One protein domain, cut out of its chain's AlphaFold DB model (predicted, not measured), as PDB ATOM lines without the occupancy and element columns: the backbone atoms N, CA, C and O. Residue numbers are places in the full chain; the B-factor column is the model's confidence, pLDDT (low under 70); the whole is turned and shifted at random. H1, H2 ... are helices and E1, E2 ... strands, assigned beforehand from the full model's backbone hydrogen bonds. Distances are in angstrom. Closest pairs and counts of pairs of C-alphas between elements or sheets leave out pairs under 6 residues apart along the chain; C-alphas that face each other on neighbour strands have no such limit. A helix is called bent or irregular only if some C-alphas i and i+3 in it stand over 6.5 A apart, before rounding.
ATOM      1  N   TYR A  31      -9.931  25.973  10.577       91.88
ATOM      2  CA  TYR A  31      -9.509  25.905  11.972       91.88
ATOM      3  C   TYR A  31      -9.888  27.216  12.670       91.88
ATOM      4  O   TYR A  31      -9.625  28.289  12.130       91.88
ATOM      5  N   ASP A  32     -10.508  27.110  13.841       90.25
ATOM      6  CA  ASP A  32     -10.892  28.249  14.679       90.25
ATOM      7  C   ASP A  32      -9.846  28.460  15.784       90.25
ATOM      8  O   ASP A  32      -9.042  29.390  15.738       90.25
ATOM      9  N   LYS A  33      -9.805  27.545  16.760       90.44
ATOM     10  CA  LYS A  33      -8.910  27.614  17.924       90.44
ATOM     11  C   LYS A  33      -8.762  26.256  18.603       90.44
ATOM     12  O   LYS A  33      -9.579  25.362  18.391       90.44
ATOM     13  N   LYS A  34      -7.778  26.127  19.493       93.38
ATOM     14  CA  LYS A  34      -7.673  25.001  20.430       93.38
ATOM     15  C   LYS A  34      -8.356  25.379  21.743       93.38
ATOM     16  O   LYS A  34      -8.096  26.452  22.279       93.38
ATOM     17  N   GLN A  35      -9.237  24.521  22.245       90.12
ATOM     18  CA  GLN A  35      -9.962  24.736  23.495       90.12
ATOM     19  C   GLN A  35     -10.252  23.386  24.160       90.12
ATOM     20  O   GLN A  35     -10.694  22.463  23.484       90.12
ATOM     21  N   ASP A  36      -9.994  23.277  25.466       91.06
ATOM     22  CA  ASP A  36     -10.268  22.070  26.265       91.06
ATOM     23  C   ASP A  36      -9.631  20.794  25.676       91.06
ATOM     24  O   ASP A  36     -10.243  19.734  25.610       91.06
ATOM     25  N   GLY A  37      -8.398  20.916  25.173       90.38
ATOM     26  CA  GLY A  37      -7.669  19.819  24.522       90.38
ATOM     27  C   GLY A  37      -8.086  19.531  23.074       90.38
ATOM     28  O   GLY A  37      -7.348  18.847  22.370       90.38
ATOM     29  N   LEU A  38      -9.187  20.113  22.590       95.50
ATOM     30  CA  LEU A  38      -9.720  19.887  21.247       95.50
ATOM     31  C   LEU A  38      -9.343  21.011  20.278       95.50
ATOM     32  O   LEU A  38      -9.452  22.197  20.591       95.50
ATOM     33  N   SER A  39      -8.971  20.639  19.058       94.50
ATOM     34  CA  SER A  39      -8.885  21.555  17.920       94.50
ATOM     35  C   SER A  39     -10.289  21.793  17.365       94.50
ATOM     36  O   SER A  39     -10.960  20.851  16.941       94.50
ATOM     37  N   ARG A  40     -10.760  23.042  17.383       95.62
ATOM     38  CA  ARG A  40     -12.081  23.421  16.871       95.62
ATOM     39  C   ARG A  40     -12.019  23.729  15.383       95.62
ATOM     40  O   ARG A  40     -11.154  24.483  14.931       95.62
ATOM     41  N   TYR A  41     -12.991  23.204  14.650       95.12
ATOM     42  CA  TYR A  41     -13.151  23.413  13.220       95.12
ATOM     43  C   TYR A  41     -14.564  23.875  12.885       95.12
ATOM     44  O   TYR A  41     -15.545  23.350  13.410       95.12
ATOM     45  N   LEU A  42     -14.658  24.816  11.953       95.94
ATOM     46  CA  LEU A  42     -15.883  25.138  11.241       95.94
ATOM     47  C   LEU A  42     -15.828  24.477   9.861       95.94
ATOM     48  O   LEU A  42     -14.945  24.772   9.052       95.94
ATOM     49  N   ASN A  55     -35.219  15.286  -9.759       73.44
ATOM     50  CA  ASN A  55     -36.589  14.854  -9.497       73.44
ATOM     51  C   ASN A  55     -36.998  15.194  -8.053       73.44
ATOM     52  O   ASN A  55     -36.165  15.582  -7.231       73.44
ATOM     53  N   SER A  56     -38.279  15.025  -7.718       74.56
ATOM     54  CA  SER A  56     -38.810  15.356  -6.384       74.56
ATOM     55  C   SER A  56     -38.051  14.666  -5.242       74.56
ATOM     56  O   SER A  56     -37.791  15.283  -4.211       74.56
ATOM     57  N   THR A  57     -37.611  13.419  -5.435       76.94
ATOM     58  CA  THR A  57     -36.784  12.699  -4.456       76.94
ATOM     59  C   THR A  57     -35.414  13.350  -4.271       76.94
ATOM     60  O   THR A  57     -34.978  13.544  -3.140       76.94
ATOM     61  N   GLN A  58     -34.731  13.712  -5.359       76.50
ATOM     62  CA  GLN A  58     -33.425  14.371  -5.287       76.50
ATOM     63  C   GLN A  58     -33.522  15.755  -4.649       76.50
ATOM     64  O   GLN A  58     -32.647  16.105  -3.863       76.50
ATOM     65  N   ALA A  59     -34.601  16.495  -4.903       81.56
ATOM     66  CA  ALA A  59     -34.852  17.773  -4.244       81.56
ATOM     67  C   ALA A  59     -34.982  17.613  -2.716       81.56
ATOM     68  O   ALA A  59     -34.399  18.392  -1.960       81.56
ATOM     69  N   ILE A  60     -35.682  16.574  -2.241       83.81
ATOM     70  CA  ILE A  60     -35.778  16.262  -0.805       83.81
ATOM     71  C   ILE A  60     -34.404  15.880  -0.244       83.81
ATOM     72  O   ILE A  60     -33.964  16.459   0.747       83.81
ATOM     73  N   LEU A  61     -33.687  14.961  -0.900       82.31
ATOM     74  CA  LEU A  61     -32.354  14.531  -0.461       82.31
ATOM     75  C   LEU A  61     -31.361  15.694  -0.412       82.31
ATOM     76  O   LEU A  61     -30.534  15.756   0.492       82.31
ATOM     77  N   LYS A  62     -31.466  16.648  -1.339       84.50
ATOM     78  CA  LYS A  62     -30.674  17.879  -1.338       84.50
ATOM     79  C   LYS A  62     -30.958  18.725  -0.106       84.50
ATOM     80  O   LYS A  62     -30.017  19.143   0.560       84.50
ATOM     81  N   LYS A  63     -32.234  18.956   0.223       87.31
ATOM     82  CA  LYS A  63     -32.618  19.701   1.434       87.31
ATOM     83  C   LYS A  63     -32.068  19.035   2.695       87.31
ATOM     84  O   LYS A  63     -31.542  19.723   3.562       87.31
ATOM     85  N   ILE A  64     -32.129  17.704   2.759       89.12
ATOM     86  CA  ILE A  64     -31.567  16.923   3.869       89.12
ATOM     87  C   ILE A  64     -30.037  17.024   3.896       89.12
ATOM     88  O   ILE A  64     -29.471  17.231   4.960       89.12
ATOM     89  N   ALA A  65     -29.354  16.974   2.751       86.31
ATOM     90  CA  ALA A  65     -27.902  17.169   2.671       86.31
ATOM     91  C   ALA A  65     -27.466  18.533   3.235       86.31
ATOM     92  O   ALA A  65     -26.459  18.643   3.937       86.31
ATOM     93  N   TYR A  66     -28.254  19.576   2.957       89.69
ATOM     94  CA  TYR A  66     -28.028  20.918   3.487       89.69
ATOM     95  C   TYR A  66     -28.274  21.030   4.998       89.69
ATOM     96  O   TYR A  66     -27.878  22.033   5.574       89.69
ATOM     97  N   LEU A  67     -28.834  20.026   5.680       93.06
ATOM     98  CA  LEU A  67     -28.861  19.995   7.148       93.06
ATOM     99  C   LEU A  67     -27.447  20.058   7.746       93.06
ATOM    100  O   LEU A  67     -27.248  20.687   8.780       93.06
ATOM    101  N   PHE A  68     -26.477  19.428   7.077       92.06
ATOM    102  CA  PHE A  68     -25.076  19.331   7.499       92.06
ATOM    103  C   PHE A  68     -24.174  20.352   6.786       92.06
ATOM    104  O   PHE A  68     -22.964  20.161   6.671       92.06
ATOM    105  N   ASP A  69     -24.749  21.434   6.258       92.81
ATOM    106  CA  ASP A  69     -24.003  22.489   5.565       92.81
ATOM    107  C   ASP A  69     -23.110  23.326   6.486       92.81
ATOM    108  O   ASP A  69     -22.156  23.932   6.008       92.81
ATOM    109  N   ARG A  70     -23.383  23.330   7.791       95.56
ATOM    110  CA  ARG A  70     -22.591  23.991   8.823       95.56
ATOM    111  C   ARG A  70     -22.396  23.043   9.998       95.56
ATOM    112  O   ARG A  70     -23.347  22.719  10.708       95.56
ATOM    113  N   LEU A  71     -21.150  22.654  10.236       97.19
ATOM    114  CA  LEU A  71     -20.761  21.827  11.373       97.19
ATOM    115  C   LEU A  71     -19.662  22.513  12.175       97.19
ATOM    116  O   LEU A  71     -18.654  22.952  11.623       97.19
ATOM    117  N   GLU A  72     -19.856  22.573  13.487       97.44
ATOM    118  CA  GLU A  72     -18.853  23.042  14.438       97.44
ATOM    119  C   GLU A  72     -18.303  21.834  15.190       97.44
ATOM    120  O   GLU A  72     -18.982  21.254  16.039       97.44
ATOM    121  N   LEU A  73     -17.081  21.432  14.851       97.12
ATOM    122  CA  LEU A  73     -16.492  20.163  15.266       97.12
ATOM    123  C   LEU A  73     -15.327  20.386  16.222       97.12
ATOM    124  O   LEU A  73     -14.557  21.333  16.066       97.12
ATOM    125  N   GLY A  74     -15.183  19.502  17.204       96.62
ATOM    126  CA  GLY A  74     -13.977  19.380  18.017       96.62
ATOM    127  C   GLY A  74     -13.251  18.101  17.643       96.62
ATOM    128  O   GLY A  74     -13.882  17.044  17.629       96.62
ATOM    129  N   ALA A  75     -11.958  18.194  17.346       94.88
ATOM    130  CA  ALA A  75     -11.121  17.041  17.055       94.88
ATOM    131  C   ALA A  75      -9.973  16.899  18.059       94.88
ATOM    132  O   ALA A  75      -9.444  17.906  18.539       94.88
ATOM    133  N   ASP A  76      -9.602  15.662  18.371       93.19
ATOM    134  CA  ASP A  76      -8.461  15.355  19.236       93.19
ATOM    135  C   ASP A  76      -7.108  15.631  18.544       93.19
ATOM    136  O   ASP A  76      -7.031  16.138  17.420       93.19
ATOM    137  N   GLU A  77      -6.010  15.320  19.232       87.88
ATOM    138  CA  GLU A  77      -4.650  15.432  18.687       87.88
ATOM    139  C   GLU A  77      -4.402  14.515  17.481       87.88
ATOM    140  O   GLU A  77      -3.624  14.857  16.591       87.88
ATOM    141  N   ASN A  78      -5.145  13.411  17.398       86.50
ATOM    142  CA  ASN A  78      -5.178  12.518  16.251       86.50
ATOM    143  C   ASN A  78      -6.182  12.996  15.199       86.50
ATOM    144  O   ASN A  78      -6.514  12.238  14.302       86.50
ATOM    145  N   ARG A  79      -6.696  14.230  15.270       85.44
ATOM    146  CA  ARG A  79      -7.654  14.807  14.313       85.44
ATOM    147  C   ARG A  79      -8.933  13.988  14.147       85.44
ATOM    148  O   ARG A  79      -9.611  14.127  13.133       85.44
ATOM    149  N   ARG A  80      -9.297  13.161  15.123       91.56
ATOM    150  CA  ARG A  80     -10.572  12.448  15.141       91.56
ATOM    151  C   ARG A  80     -11.640  13.363  15.700       91.56
ATOM    152  O   ARG A  80     -11.427  13.975  16.738       91.56
ATOM    153  N   ILE A  81     -12.787  13.470  15.026       94.69
ATOM    154  CA  ILE A  81     -13.952  14.172  15.578       94.69
ATOM    155  C   ILE A  81     -14.331  13.510  16.908       94.69
ATOM    156  O   ILE A  81     -14.585  12.312  16.961       94.69
ATOM    157  N   CYS A  82     -14.394  14.300  17.973       95.62
ATOM    158  CA  CYS A  82     -14.820  13.859  19.304       95.62
ATOM    159  C   CYS A  82     -16.017  14.667  19.822       95.62
ATOM    160  O   CYS A  82     -16.551  14.366  20.886       95.62
ATOM    161  N   ARG A  83     -16.425  15.729  19.110       97.12
ATOM    162  CA  ARG A  83     -17.500  16.625  19.551       97.12
ATOM    163  C   ARG A  83     -18.198  17.317  18.387       97.12
ATOM    164  O   ARG A  83     -17.529  17.765  17.456       97.12
ATOM    165  N   VAL A  84     -19.516  17.505  18.503       97.75
ATOM    166  CA  VAL A  84     -20.321  18.352  17.605       97.75
ATOM    167  C   VAL A  84     -20.976  19.478  18.409       97.75
ATOM    168  O   VAL A  84     -22.017  19.305  19.046       97.75
ATOM    169  N   PHE A  85     -20.369  20.666  18.387       97.50
ATOM    170  CA  PHE A  85     -20.773  21.797  19.228       97.50
ATOM    171  C   PHE A  85     -22.159  22.343  18.878       97.50
ATOM    172  O   PHE A  85     -22.926  22.682  19.779       97.50
ATOM    173  N   ASN A  86     -22.518  22.380  17.594       97.44
ATOM    174  CA  ASN A  86     -23.797  22.920  17.136       97.44
ATOM    175  C   ASN A  86     -24.909  21.858  16.997       97.44
ATOM    176  O   ASN A  86     -25.901  22.076  16.306       97.44
ATOM    177  N   ARG A  87     -24.814  20.714  17.694       97.19
ATOM    178  CA  ARG A  87     -25.825  19.637  17.627       97.19
ATOM    179  C   ARG A  87     -27.248  20.106  17.956       97.19
ATOM    180  O   ARG A  87     -28.200  19.668  17.314       97.19
ATOM    181  N   SER A  88     -27.415  21.000  18.933       97.31
ATOM    182  CA  SER A  88     -28.735  21.557  19.276       97.31
ATOM    183  C   SER A  88     -29.328  22.379  18.128       97.31
ATOM    184  O   SER A  88     -30.527  22.298  17.868       97.31
ATOM    185  N   GLU A  89     -28.490  23.121  17.401       97.62
ATOM    186  CA  GLU A  89     -28.889  23.851  16.195       97.62
ATOM    187  C   GLU A  89     -29.335  22.881  15.092       97.62
ATOM    188  O   GLU A  89     -30.413  23.057  14.524       97.62
ATOM    189  N   LEU A  90     -28.562  21.814  14.846       97.38
ATOM    190  CA  LEU A  90     -28.914  20.770  13.875       97.38
ATOM    191  C   LEU A  90     -30.270  20.134  14.198       97.38
ATOM    192  O   LEU A  90     -31.101  19.994  13.306       97.38
ATOM    193  N   LYS A  91     -30.538  19.813  15.472       97.75
ATOM    194  CA  LYS A  91     -31.841  19.277  15.905       97.75
ATOM    195  C   LYS A  91     -32.988  20.236  15.591       97.75
ATOM    196  O   LYS A  91     -33.997  19.808  15.038       97.75
ATOM    197  N   MET A  92     -32.836  21.524  15.899       97.62
ATOM    198  CA  MET A  92     -33.873  22.526  15.618       97.62
ATOM    199  C   MET A  92     -34.113  22.704  14.115       97.62
ATOM    200  O   MET A  92     -35.257  22.822  13.674       97.62
ATOM    201  N   ARG A  93     -33.044  22.711  13.310       97.31
ATOM    202  CA  ARG A  93     -33.138  22.773  11.844       97.31
ATOM    203  C   ARG A  93     -33.823  21.532  11.281       97.31
ATOM    204  O   ARG A  93     -34.700  21.663  10.431       97.31
ATOM    205  N   TRP A  94     -33.466  20.356  11.794       97.25
ATOM    206  CA  TRP A  94     -34.069  19.093  11.397       97.25
ATOM    207  C   TRP A  94     -35.562  19.046  11.710       97.25
ATOM    208  O   TRP A  94     -36.333  18.751  10.811       97.25
ATOM    209  N   GLN A  95     -35.992  19.429  12.915       97.00
ATOM    210  CA  GLN A  95     -37.417  19.456  13.276       97.00
ATOM    211  C   GLN A  95     -38.249  20.298  12.297       97.00
ATOM    212  O   GLN A  95     -39.325  19.887  11.869       97.00
ATOM    213  N   ARG A  96     -37.743  21.473  11.903       96.69
ATOM    214  CA  ARG A  96     -38.422  22.336  10.921       96.69
ATOM    215  C   ARG A  96     -38.479  21.683   9.541       96.69
ATOM    216  O   ARG A  96     -39.531  21.697   8.906       96.69
ATOM    217  N   LEU A  97     -37.364  21.108   9.094       95.44
ATOM    218  CA  LEU A  97     -37.262  20.456   7.791       95.44
ATOM    219  C   LEU A  97     -38.115  19.178   7.715       95.44
ATOM    220  O   LEU A  97     -38.786  18.949   6.714       95.44
ATOM    221  N   GLU A  98     -38.128  18.367   8.768       95.06
ATOM    222  CA  GLU A  98     -38.941  17.155   8.880       95.06
ATOM    223  C   GLU A  98     -40.430  17.488   8.755       95.06
ATOM    224  O   GLU A  98     -41.127  16.869   7.950       95.06
ATOM    225  N   LEU A  99     -40.907  18.515   9.469       94.38
ATOM    226  CA  LEU A  99     -42.289  18.988   9.349       94.38
ATOM    227  C   LEU A  99     -42.621  19.439   7.921       94.38
ATOM    228  O   LEU A  99     -43.685  19.106   7.403       94.38
ATOM    229  N   GLU A 100     -41.716  20.167   7.260       93.44
ATOM    230  CA  GLU A 100     -41.899  20.594   5.868       93.44
ATOM    231  C   GLU A 100     -41.981  19.399   4.903       93.44
ATOM    232  O   GLU A 100     -42.837  19.369   4.011       93.44
ATOM    233  N   ILE A 101     -41.110  18.403   5.083       90.44
ATOM    234  CA  ILE A 101     -41.070  17.193   4.259       90.44
ATOM    235  C   ILE A 101     -42.355  16.386   4.453       90.44
ATOM    236  O   ILE A 101     -43.014  16.056   3.468       90.44
ATOM    237  N   LEU A 102     -42.735  16.098   5.699       90.81
ATOM    238  CA  LEU A 102     -43.872  15.231   6.019       90.81
ATOM    239  C   LEU A 102     -45.231  15.897   5.783       90.81
ATOM    240  O   LEU A 102     -46.218  15.196   5.586       90.81
ATOM    241  N   LYS A 103     -45.299  17.234   5.746       91.19
ATOM    242  CA  LYS A 103     -46.516  17.958   5.349       91.19
ATOM    243  C   LYS A 103     -46.876  17.734   3.879       91.19
ATOM    244  O   LYS A 103     -48.050  17.724   3.533       91.19
ATOM    245  N   ASN A 104     -45.869  17.602   3.017       82.50
ATOM    246  CA  ASN A 104     -46.048  17.593   1.563       82.50
ATOM    247  C   ASN A 104     -45.844  16.206   0.937       82.50
ATOM    248  O   ASN A 104     -45.954  16.068  -0.279       82.50
ATOM    249  N   ASN A 105     -45.490  15.196   1.736       81.56
ATOM    250  CA  ASN A 105     -45.124  13.873   1.245       81.56
ATOM    251  C   ASN A 105     -45.601  12.784   2.210       81.56
ATOM    252  O   ASN A 105     -45.426  12.888   3.423       81.56
ATOM    253  N   GLU A 106     -46.112  11.688   1.656       79.75
ATOM    254  CA  GLU A 106     -46.537  10.515   2.415       79.75
ATOM    255  C   GLU A 106     -45.760   9.265   1.991       79.75
ATOM    256  O   GLU A 106     -45.214   9.181   0.890       79.75
ATOM    257  N   GLY A 107     -45.701   8.274   2.880       83.25
ATOM    258  CA  GLY A 107     -45.085   6.980   2.598       83.25
ATOM    259  C   GLY A 107     -44.249   6.446   3.756       83.25
ATOM    260  O   GLY A 107     -43.513   7.177   4.419       83.25
ATOM    261  N   TYR A 108     -44.344   5.135   3.978       82.38
ATOM    262  CA  TYR A 108     -43.634   4.447   5.057       82.38
ATOM    263  C   TYR A 108     -42.110   4.606   4.953       82.38
ATOM    264  O   TYR A 108     -41.450   4.913   5.941       82.38
ATOM    265  N   ALA A 109     -41.559   4.468   3.742       82.31
ATOM    266  CA  ALA A 109     -40.120   4.579   3.511       82.31
ATOM    267  C   ALA A 109     -39.572   5.967   3.883       82.31
ATOM    268  O   ALA A 109     -38.529   6.059   4.525       82.31
ATOM    269  N   LEU A 110     -40.295   7.039   3.535       83.25
ATOM    270  CA  LEU A 110     -39.897   8.407   3.868       83.25
ATOM    271  C   LEU A 110     -39.983   8.665   5.375       83.25
ATOM    272  O   LEU A 110     -39.030   9.170   5.957       83.25
ATOM    273  N   LYS A 111     -41.086   8.259   6.020       87.25
ATOM    274  CA  LYS A 111     -41.254   8.387   7.478       87.25
ATOM    275  C   LYS A 111     -40.160   7.639   8.242       87.25
ATOM    276  O   LYS A 111     -39.590   8.184   9.181       87.25
ATOM    277  N   SER A 112     -39.830   6.420   7.810       87.44
ATOM    278  CA  SER A 112     -38.732   5.644   8.393       87.44
ATOM    279  C   SER A 112     -37.385   6.346   8.205       87.44
ATOM    280  O   SER A 112     -36.601   6.417   9.146       87.44
ATOM    281  N   TYR A 113     -37.128   6.921   7.028       86.56
ATOM    282  CA  TYR A 113     -35.904   7.680   6.770       86.56
ATOM    283  C   TYR A 113     -35.790   8.925   7.665       86.56
ATOM    284  O   TYR A 113     -34.746   9.139   8.279       86.56
ATOM    285  N   CYS A 114     -36.870   9.696   7.816       90.81
ATOM    286  CA  CYS A 114     -36.924  10.829   8.740       90.81
ATOM    287  C   CYS A 114     -36.646  10.400  10.191       90.81
ATOM    288  O   CYS A 114     -35.791  10.985  10.853       90.81
ATOM    289  N   ALA A 115     -37.277   9.317  10.657       91.44
ATOM    290  CA  ALA A 115     -37.060   8.796  12.006       91.44
ATOM    291  C   ALA A 115     -35.590   8.419  12.269       91.44
ATOM    292  O   ALA A 115     -35.074   8.685  13.354       91.44
ATOM    293  N   LYS A 116     -34.888   7.864  11.270       91.69
ATOM    294  CA  LYS A 116     -33.456   7.543  11.381       91.69
ATOM    295  C   LYS A 116     -32.586   8.790  11.541       91.69
ATOM    296  O   LYS A 116     -31.642   8.765  12.323       91.69
ATOM    297  N   ILE A 117     -32.906   9.888  10.856       92.06
ATOM    298  CA  ILE A 117     -32.196  11.167  11.040       92.06
ATOM    299  C   ILE A 117     -32.475  11.733  12.438       92.06
ATOM    300  O   ILE A 117     -31.558  12.200  13.114       92.06
ATOM    301  N   THR A 118     -33.721  11.642  12.909       95.31
ATOM    302  CA  THR A 118     -34.087  12.032  14.278       95.31
ATOM    303  C   THR A 118     -33.283  11.245  15.316       95.31
ATOM    304  O   THR A 118     -32.758  11.837  16.265       95.31
ATOM    305  N   GLU A 119     -33.136   9.931  15.133       94.69
ATOM    306  CA  GLU A 119     -32.309   9.095  16.007       94.69
ATOM    307  C   GLU A 119     -30.830   9.500  15.945       94.69
ATOM    308  O   GLU A 119     -30.233   9.766  16.992       94.69
ATOM    309  N   LEU A 120     -30.277   9.636  14.736       94.50
ATOM    310  CA  LEU A 120     -28.888  10.027  14.499       94.50
ATOM    311  C   LEU A 120     -28.521  11.309  15.252       94.50
ATOM    312  O   LEU A 120     -27.516  11.367  15.952       94.50
ATOM    313  N   LEU A 121     -29.349  12.351  15.144       95.75
ATOM    314  CA  LEU A 121     -29.081  13.626  15.812       95.75
ATOM    315  C   LEU A 121     -29.257  13.537  17.330       95.75
ATOM    316  O   LEU A 121     -28.733  14.379  18.066       95.75
ATOM    317  N   SER A 122     -30.007  12.550  17.825       94.94
ATOM    318  CA  SER A 122     -30.305  12.398  19.249       94.94
ATOM    319  C   SER A 122     -29.097  11.934  20.058       94.94
ATOM    320  O   SER A 122     -28.913  12.428  21.176       94.94
ATOM    321  N   LYS A 123     -28.245  11.080  19.481       94.81
ATOM    322  CA  LYS A 123     -27.061  10.488  20.123       94.81
ATOM    323  C   LYS A 123     -25.787  11.075  19.505       94.81
ATOM    324  O   LYS A 123     -25.588  10.986  18.303       94.81
ATOM    325  N   GLU A 124     -24.939  11.723  20.312       96.38
ATOM    326  CA  GLU A 124     -23.738  12.395  19.777       96.38
ATOM    327  C   GLU A 124     -22.746  11.399  19.183       96.38
ATOM    328  O   GLU A 124     -22.239  11.651  18.098       96.38
ATOM    329  N   ASP A 125     -22.555  10.250  19.830       95.81
ATOM    330  CA  ASP A 125     -21.627   9.221  19.355       95.81
ATOM    331  C   ASP A 125     -22.032   8.692  17.973       95.81
ATOM    332  O   ASP A 125     -21.196   8.613  17.083       95.81
ATOM    333  N   GLN A 126     -23.330   8.455  17.738       94.06
ATOM    334  CA  GLN A 126     -23.828   8.046  16.417       94.06
ATOM    335  C   GLN A 126     -23.625   9.136  15.360       94.06
ATOM    336  O   GLN A 126     -23.282   8.841  14.218       94.06
ATOM    337  N   LEU A 127     -23.829  10.406  15.726       95.25
ATOM    338  CA  LEU A 127     -23.555  11.526  14.831       95.25
ATOM    339  C   LEU A 127     -22.058  11.626  14.505       95.25
ATOM    340  O   LEU A 127     -21.707  11.888  13.359       95.25
ATOM    341  N   ILE A 128     -21.181  11.408  15.484       95.25
ATOM    342  CA  ILE A 128     -19.729  11.397  15.286       95.25
ATOM    343  C   ILE A 128     -19.327  10.242  14.363       95.25
ATOM    344  O   ILE A 128     -18.668  10.489  13.356       95.25
ATOM    345  N   GLU A 129     -19.783   9.018  14.642       91.94
ATOM    346  CA  GLU A 129     -19.536   7.837  13.803       91.94
ATOM    347  C   GLU A 129     -19.991   8.061  12.361       91.94
ATOM    348  O   GLU A 129     -19.281   7.736  11.409       91.94
ATOM    349  N   PHE A 130     -21.161   8.675  12.194       90.88
ATOM    350  CA  PHE A 130     -21.663   9.071  10.892       90.88
ATOM    351  C   PHE A 130     -20.733  10.073  10.194       90.88
ATOM    352  O   PHE A 130     -20.349   9.864   9.045       90.88
ATOM    353  N   LEU A 131     -20.310  11.141  10.875       91.75
ATOM    354  CA  LEU A 131     -19.390  12.129  10.301       91.75
ATOM    355  C   LEU A 131     -18.011  11.534   9.966       91.75
ATOM    356  O   LEU A 131     -17.349  12.023   9.048       91.75
ATOM    357  N   HIS A 132     -17.596  10.471  10.656       88.94
ATOM    358  CA  HIS A 132     -16.365   9.722  10.388       88.94
ATOM    359  C   HIS A 132     -16.422   8.812   9.159       88.94
ATOM    360  O   HIS A 132     -15.378   8.305   8.740       88.94
ATOM    361  N   GLN A 133     -17.591   8.618   8.543       83.88
ATOM    362  CA  GLN A 133     -17.675   7.889   7.280       83.88
ATOM    363  C   GLN A 133     -16.881   8.620   6.183       83.88
ATOM    364  O   GLN A 133     -16.788   9.850   6.152       83.88
ATOM    365  N   ASN A 134     -16.264   7.870   5.269       79.06
ATOM    366  CA  ASN A 134     -15.386   8.453   4.245       79.06
ATOM    367  C   ASN A 134     -16.148   9.303   3.222       79.06
ATOM    368  O   ASN A 134     -15.638  10.317   2.759       79.06
ATOM    369  N   ASP A 135     -17.389   8.929   2.920       76.81
ATOM    370  CA  ASP A 135     -18.330   9.735   2.144       76.81
ATOM    371  C   ASP A 135     -18.930  10.894   2.958       76.81
ATOM    372  O   ASP A 135     -19.760  11.642   2.444       76.81
ATOM    373  N   MET A 136     -18.476  11.106   4.189       84.88
ATOM    374  CA  MET A 136     -18.782  12.258   5.026       84.88
ATOM    375  C   MET A 136     -17.545  13.135   5.199       84.88
ATOM    376  O   MET A 136     -17.156  13.839   4.266       84.88
ATOM    377  N   LEU A 137     -16.944  13.123   6.387       87.31
ATOM    378  CA  LEU A 137     -15.748  13.889   6.724       87.31
ATOM    379  C   LEU A 137     -14.583  12.984   7.147       87.31
ATOM    380  O   LEU A 137     -13.509  13.491   7.475       87.31
ATOM    381  N   GLY A 138     -14.757  11.660   7.089       83.50
ATOM    382  CA  GLY A 138     -13.754  10.670   7.479       83.50
ATOM    383  C   GLY A 138     -12.413  10.851   6.778       83.50
ATOM    384  O   GLY A 138     -11.368  10.756   7.416       83.50
ATOM    385  N   MET A 139     -12.422  11.236   5.495       80.19
ATOM    386  CA  MET A 139     -11.186  11.522   4.753       80.19
ATOM    387  C   MET A 139     -10.336  12.630   5.403       80.19
ATOM    388  O   MET A 139      -9.110  12.597   5.296       80.19
ATOM    389  N   PHE A 140     -10.967  13.579   6.098       83.56
ATOM    390  CA  PHE A 140     -10.308  14.713   6.748       83.56
ATOM    391  C   PHE A 140     -10.037  14.480   8.239       83.56
ATOM    392  O   PHE A 140      -9.082  15.049   8.767       83.56
ATOM    393  N   PHE A 141     -10.854  13.657   8.909       85.56
ATOM    394  CA  PHE A 141     -10.863  13.525  10.371       85.56
ATOM    395  C   PHE A 141     -10.746  12.081  10.911       85.56
ATOM    396  O   PHE A 141     -11.295  11.772  11.966       85.56
ATOM    397  N   ASN A 142     -10.038  11.174  10.227       78.25
ATOM    398  CA  ASN A 142      -9.780   9.804  10.724       78.25
ATOM    399  C   ASN A 142      -8.364   9.574  11.279       78.25
ATOM    400  O   ASN A 142      -8.023   8.459  11.673       78.25
ATOM    401  N   GLY A 143      -7.563  10.632  11.385       61.41
ATOM    402  CA  GLY A 143      -6.275  10.644  12.070       61.41
ATOM    403  C   GLY A 143      -5.112   9.989  11.358       61.41
ATOM    404  O   GLY A 143      -4.076  10.638  11.267       61.41
ATOM    405  N   ASN A 144      -5.308   8.796  10.792       58.06
ATOM    406  CA  ASN A 144      -4.359   8.089   9.935       58.06
ATOM    407  C   ASN A 144      -5.127   7.168   8.970       58.06
ATOM    408  O   ASN A 144      -5.758   6.208   9.409       58.06
ATOM    409  N   HIS A 145      -5.050   7.415   7.658       58.97
ATOM    410  CA  HIS A 145      -5.462   6.422   6.656       58.97
ATOM    411  C   HIS A 145      -4.343   5.393   6.499       58.97
ATOM    412  O   HIS A 145      -3.594   5.414   5.529       58.97
ATOM    413  N   THR A 146      -4.165   4.520   7.486       46.66
ATOM    414  CA  THR A 146      -3.264   3.373   7.341       46.66
ATOM    415  C   THR A 146      -3.921   2.318   6.453       46.66
ATOM    416  O   THR A 146      -4.858   1.640   6.870       46.66
ATOM    417  N   GLU A 147      -3.441   2.246   5.208       47.19
ATOM    418  CA  GLU A 147      -3.341   1.059   4.341       47.19
ATOM    419  C   GLU A 147      -4.352  -0.069   4.610       47.19
ATOM    420  O   GLU A 147      -4.012  -1.130   5.118       47.19
ATOM    421  N   THR A 148      -5.624   0.131   4.272       48.56
ATOM    422  CA  THR A 148      -6.599  -0.987   4.230       48.56
ATOM    423  C   THR A 148      -7.691  -0.817   3.184       48.56
ATOM    424  O   THR A 148      -8.362  -1.779   2.819       48.56
ATOM    425  N   MET A 149      -7.857   0.385   2.645       53.34
ATOM    426  CA  MET A 149      -8.772   0.662   1.548       53.34
ATOM    427  C   MET A 149      -7.913   1.194   0.410       53.34
ATOM    428  O   MET A 149      -7.107   2.078   0.676       53.34
ATOM    429  N   GLY A 150      -8.017   0.637  -0.799       56.19
ATOM    430  CA  GLY A 150      -7.148   0.916  -1.960       56.19
ATOM    431  C   GLY A 150      -7.218   2.347  -2.519       56.19
ATOM    432  O   GLY A 150      -7.353   2.534  -3.722       56.19
ATOM    433  N   GLY A 151      -7.184   3.347  -1.645       63.94
ATOM    434  CA  GLY A 151      -7.096   4.765  -1.923       63.94
ATOM    435  C   GLY A 151      -5.681   5.304  -1.713       63.94
ATOM    436  O   GLY A 151      -4.827   4.659  -1.107       63.94
ATOM    437  N   GLN A 152      -5.448   6.507  -2.222       69.81
ATOM    438  CA  GLN A 152      -4.205   7.262  -2.079       69.81
ATOM    439  C   GLN A 152      -4.548   8.624  -1.487       69.81
ATOM    440  O   GLN A 152      -5.482   9.274  -1.950       69.81
ATOM    441  N   PHE A 153      -3.808   9.049  -0.466       73.38
ATOM    442  CA  PHE A 153      -4.019  10.325   0.210       73.38
ATOM    443  C   PHE A 153      -2.693  11.072   0.310       73.38
ATOM    444  O   PHE A 153      -1.692  10.517   0.758       73.38
ATOM    445  N   TYR A 154      -2.709  12.337  -0.084       74.69
ATOM    446  CA  TYR A 154      -1.566  13.233  -0.084       74.69
ATOM    447  C   TYR A 154      -1.786  14.307   0.976       74.69
ATOM    448  O   TYR A 154      -2.772  15.050   0.948       74.69
ATOM    449  N   TYR A 155      -0.866  14.358   1.931       76.69
ATOM    450  CA  TYR A 155      -0.884  15.268   3.068       76.69
ATOM    451  C   TYR A 155       0.353  16.161   3.033       76.69
ATOM    452  O   TYR A 155       1.442  15.682   2.720       76.69
ATOM    453  N   ASN A 156       0.213  17.433   3.405       76.31
ATOM    454  CA  ASN A 156       1.377  18.310   3.553       76.31
ATOM    455  C   ASN A 156       2.130  18.087   4.870       76.31
ATOM    456  O   ASN A 156       1.708  17.317   5.730       76.31
ATOM    457  N   GLU A 157       3.230  18.817   5.064       74.12
ATOM    458  CA  GLU A 157       4.078  18.749   6.268       74.12
ATOM    459  C   GLU A 157       3.312  19.011   7.575       74.12
ATOM    460  O   GLU A 157       3.677  18.509   8.634       74.12
ATOM    461  N   LYS A 158       2.204  19.760   7.505       70.19
ATOM    462  CA  LYS A 158       1.303  20.030   8.640       70.19
ATOM    463  C   LYS A 158       0.223  18.956   8.796       70.19
ATOM    464  O   LYS A 158      -0.765  19.172   9.494       70.19
ATOM    465  N   GLN A 159       0.398  17.827   8.114       67.81
ATOM    466  CA  GLN A 159      -0.535  16.717   8.003       67.81
ATOM    467  C   GLN A 159      -1.876  17.095   7.367       67.81
ATOM    468  O   GLN A 159      -2.818  16.332   7.456       67.81
ATOM    469  N   ILE A 160      -2.049  18.235   6.708       72.94
ATOM    470  CA  ILE A 160      -3.367  18.607   6.170       72.94
ATOM    471  C   ILE A 160      -3.595  17.918   4.820       72.94
ATOM    472  O   ILE A 160      -2.679  17.894   4.004       72.94
ATOM    473  N   LEU A 161      -4.792  17.350   4.591       75.62
ATOM    474  CA  LEU A 161      -5.128  16.687   3.322       75.62
ATOM    475  C   LEU A 161      -5.078  17.718   2.192       75.62
ATOM    476  O   LEU A 161      -5.770  18.735   2.278       75.62
TER     477      LEU A 161
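AT A GLANCE: This is residues 31 to 42 and 55 to 161 of the 184 residues of an uncharacterized protein of Ornithobacterium rhinotracheale (UniProt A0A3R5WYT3). A strongly twisted antiparallel sheet of four strands, E1 to E4, forms one end of the body, and three long helices, H1, H2 and H3, run side by side away from it, H2 touching both others. H4 packs over the sheet's edge strand E4, H5 follows it, and beyond H5 a loose tail holds E5, with residues 146 to 152 sticking out. The printed part has 119 residues, with five named helices and five named strands in the order E1 E2 H1 E3 E4 H2 H3 H4 H5 E5; the sheet's order is E1 E2 E3 E4 and the class is mixed. It is only just loose, close to compact, with a radius of gyration of the C-alphas of 16.6 A and spans of 51 by 35 by 20 A.

IN THESE COORDINATES: In the sheet, E1 is residues 31 to 35, 11.6 A long, beginning at C-alpha 31 (-9.509, 25.905, 11.972); E2 is 38 to 42, 12.9 A; E3 is 70 to 75, 15.7 A; E4 is 81 to 84. H2, residues 87 to 104, is 25.9 A long and begins at C-alpha 87 (-25.825, 19.637, 17.627). H1 is 56 to 68, 19.9 A, and H3 is 108 to 122, 21.0 A. H4 is 124 to 131 and H5 is 134 to 141; H5 is irregular, with C-alphas 136 and 139 7.6 A apart. E5, residues 152 to 155, ends at C-alpha 155 (-0.884, 15.268, 3.068).

HOW THE PARTS SIT: E1 and E2 form a hairpin, with N 32 and O 40 at 2.9 A. E2 and E3 are antiparallel, with N 41 and O 73 at 2.8 A. E3 and E4 form a hairpin, with N 74 and O 83 at 2.9 A. H4 is on the sheet and runs across the strands, over E4, at 64 degrees to it on the local plane; the closest C-alphas, of Ile 81 and Ile 128, are 6.4 A apart. H2 only grazes the sheet with residues 87 to 90, and H5 with 137 to 141. H2 touches H1 at a shallow tilt of 14 degrees, opposite ways, closest at the C-alphas of Leu 67 and Leu 90, 6.8 A. H2 and H3 form a helical hairpin at a shallow tilt of 12 degrees, closest at the C-alphas of Lys 91 and Leu 121, 6.3 A. H1 and H3 are apart. E5 pairs with no named strand and is apart from H5. Every O i to N i+4 pair is within hydrogen-bond range in H3 and H4, against 8 of 9 in H1, 13 of 14 in H2 and 1 of 4 in H5, where 2 of 5 O i to N i+3 pairs are.

THE WHOLE: The two C-alphas farthest apart, of Glu 106 and Glu 157, are 51.4 A apart. Residues 43 to 54 are not printed, and C-alphas 42 and 55 are 31.1 A apart across the cut. Of the links that are printed whole, H5 to E5 is short and the others are tight. The mean pLDDT of the printed part is 86.3; residues 143 to 152 and residue 159 are under 70.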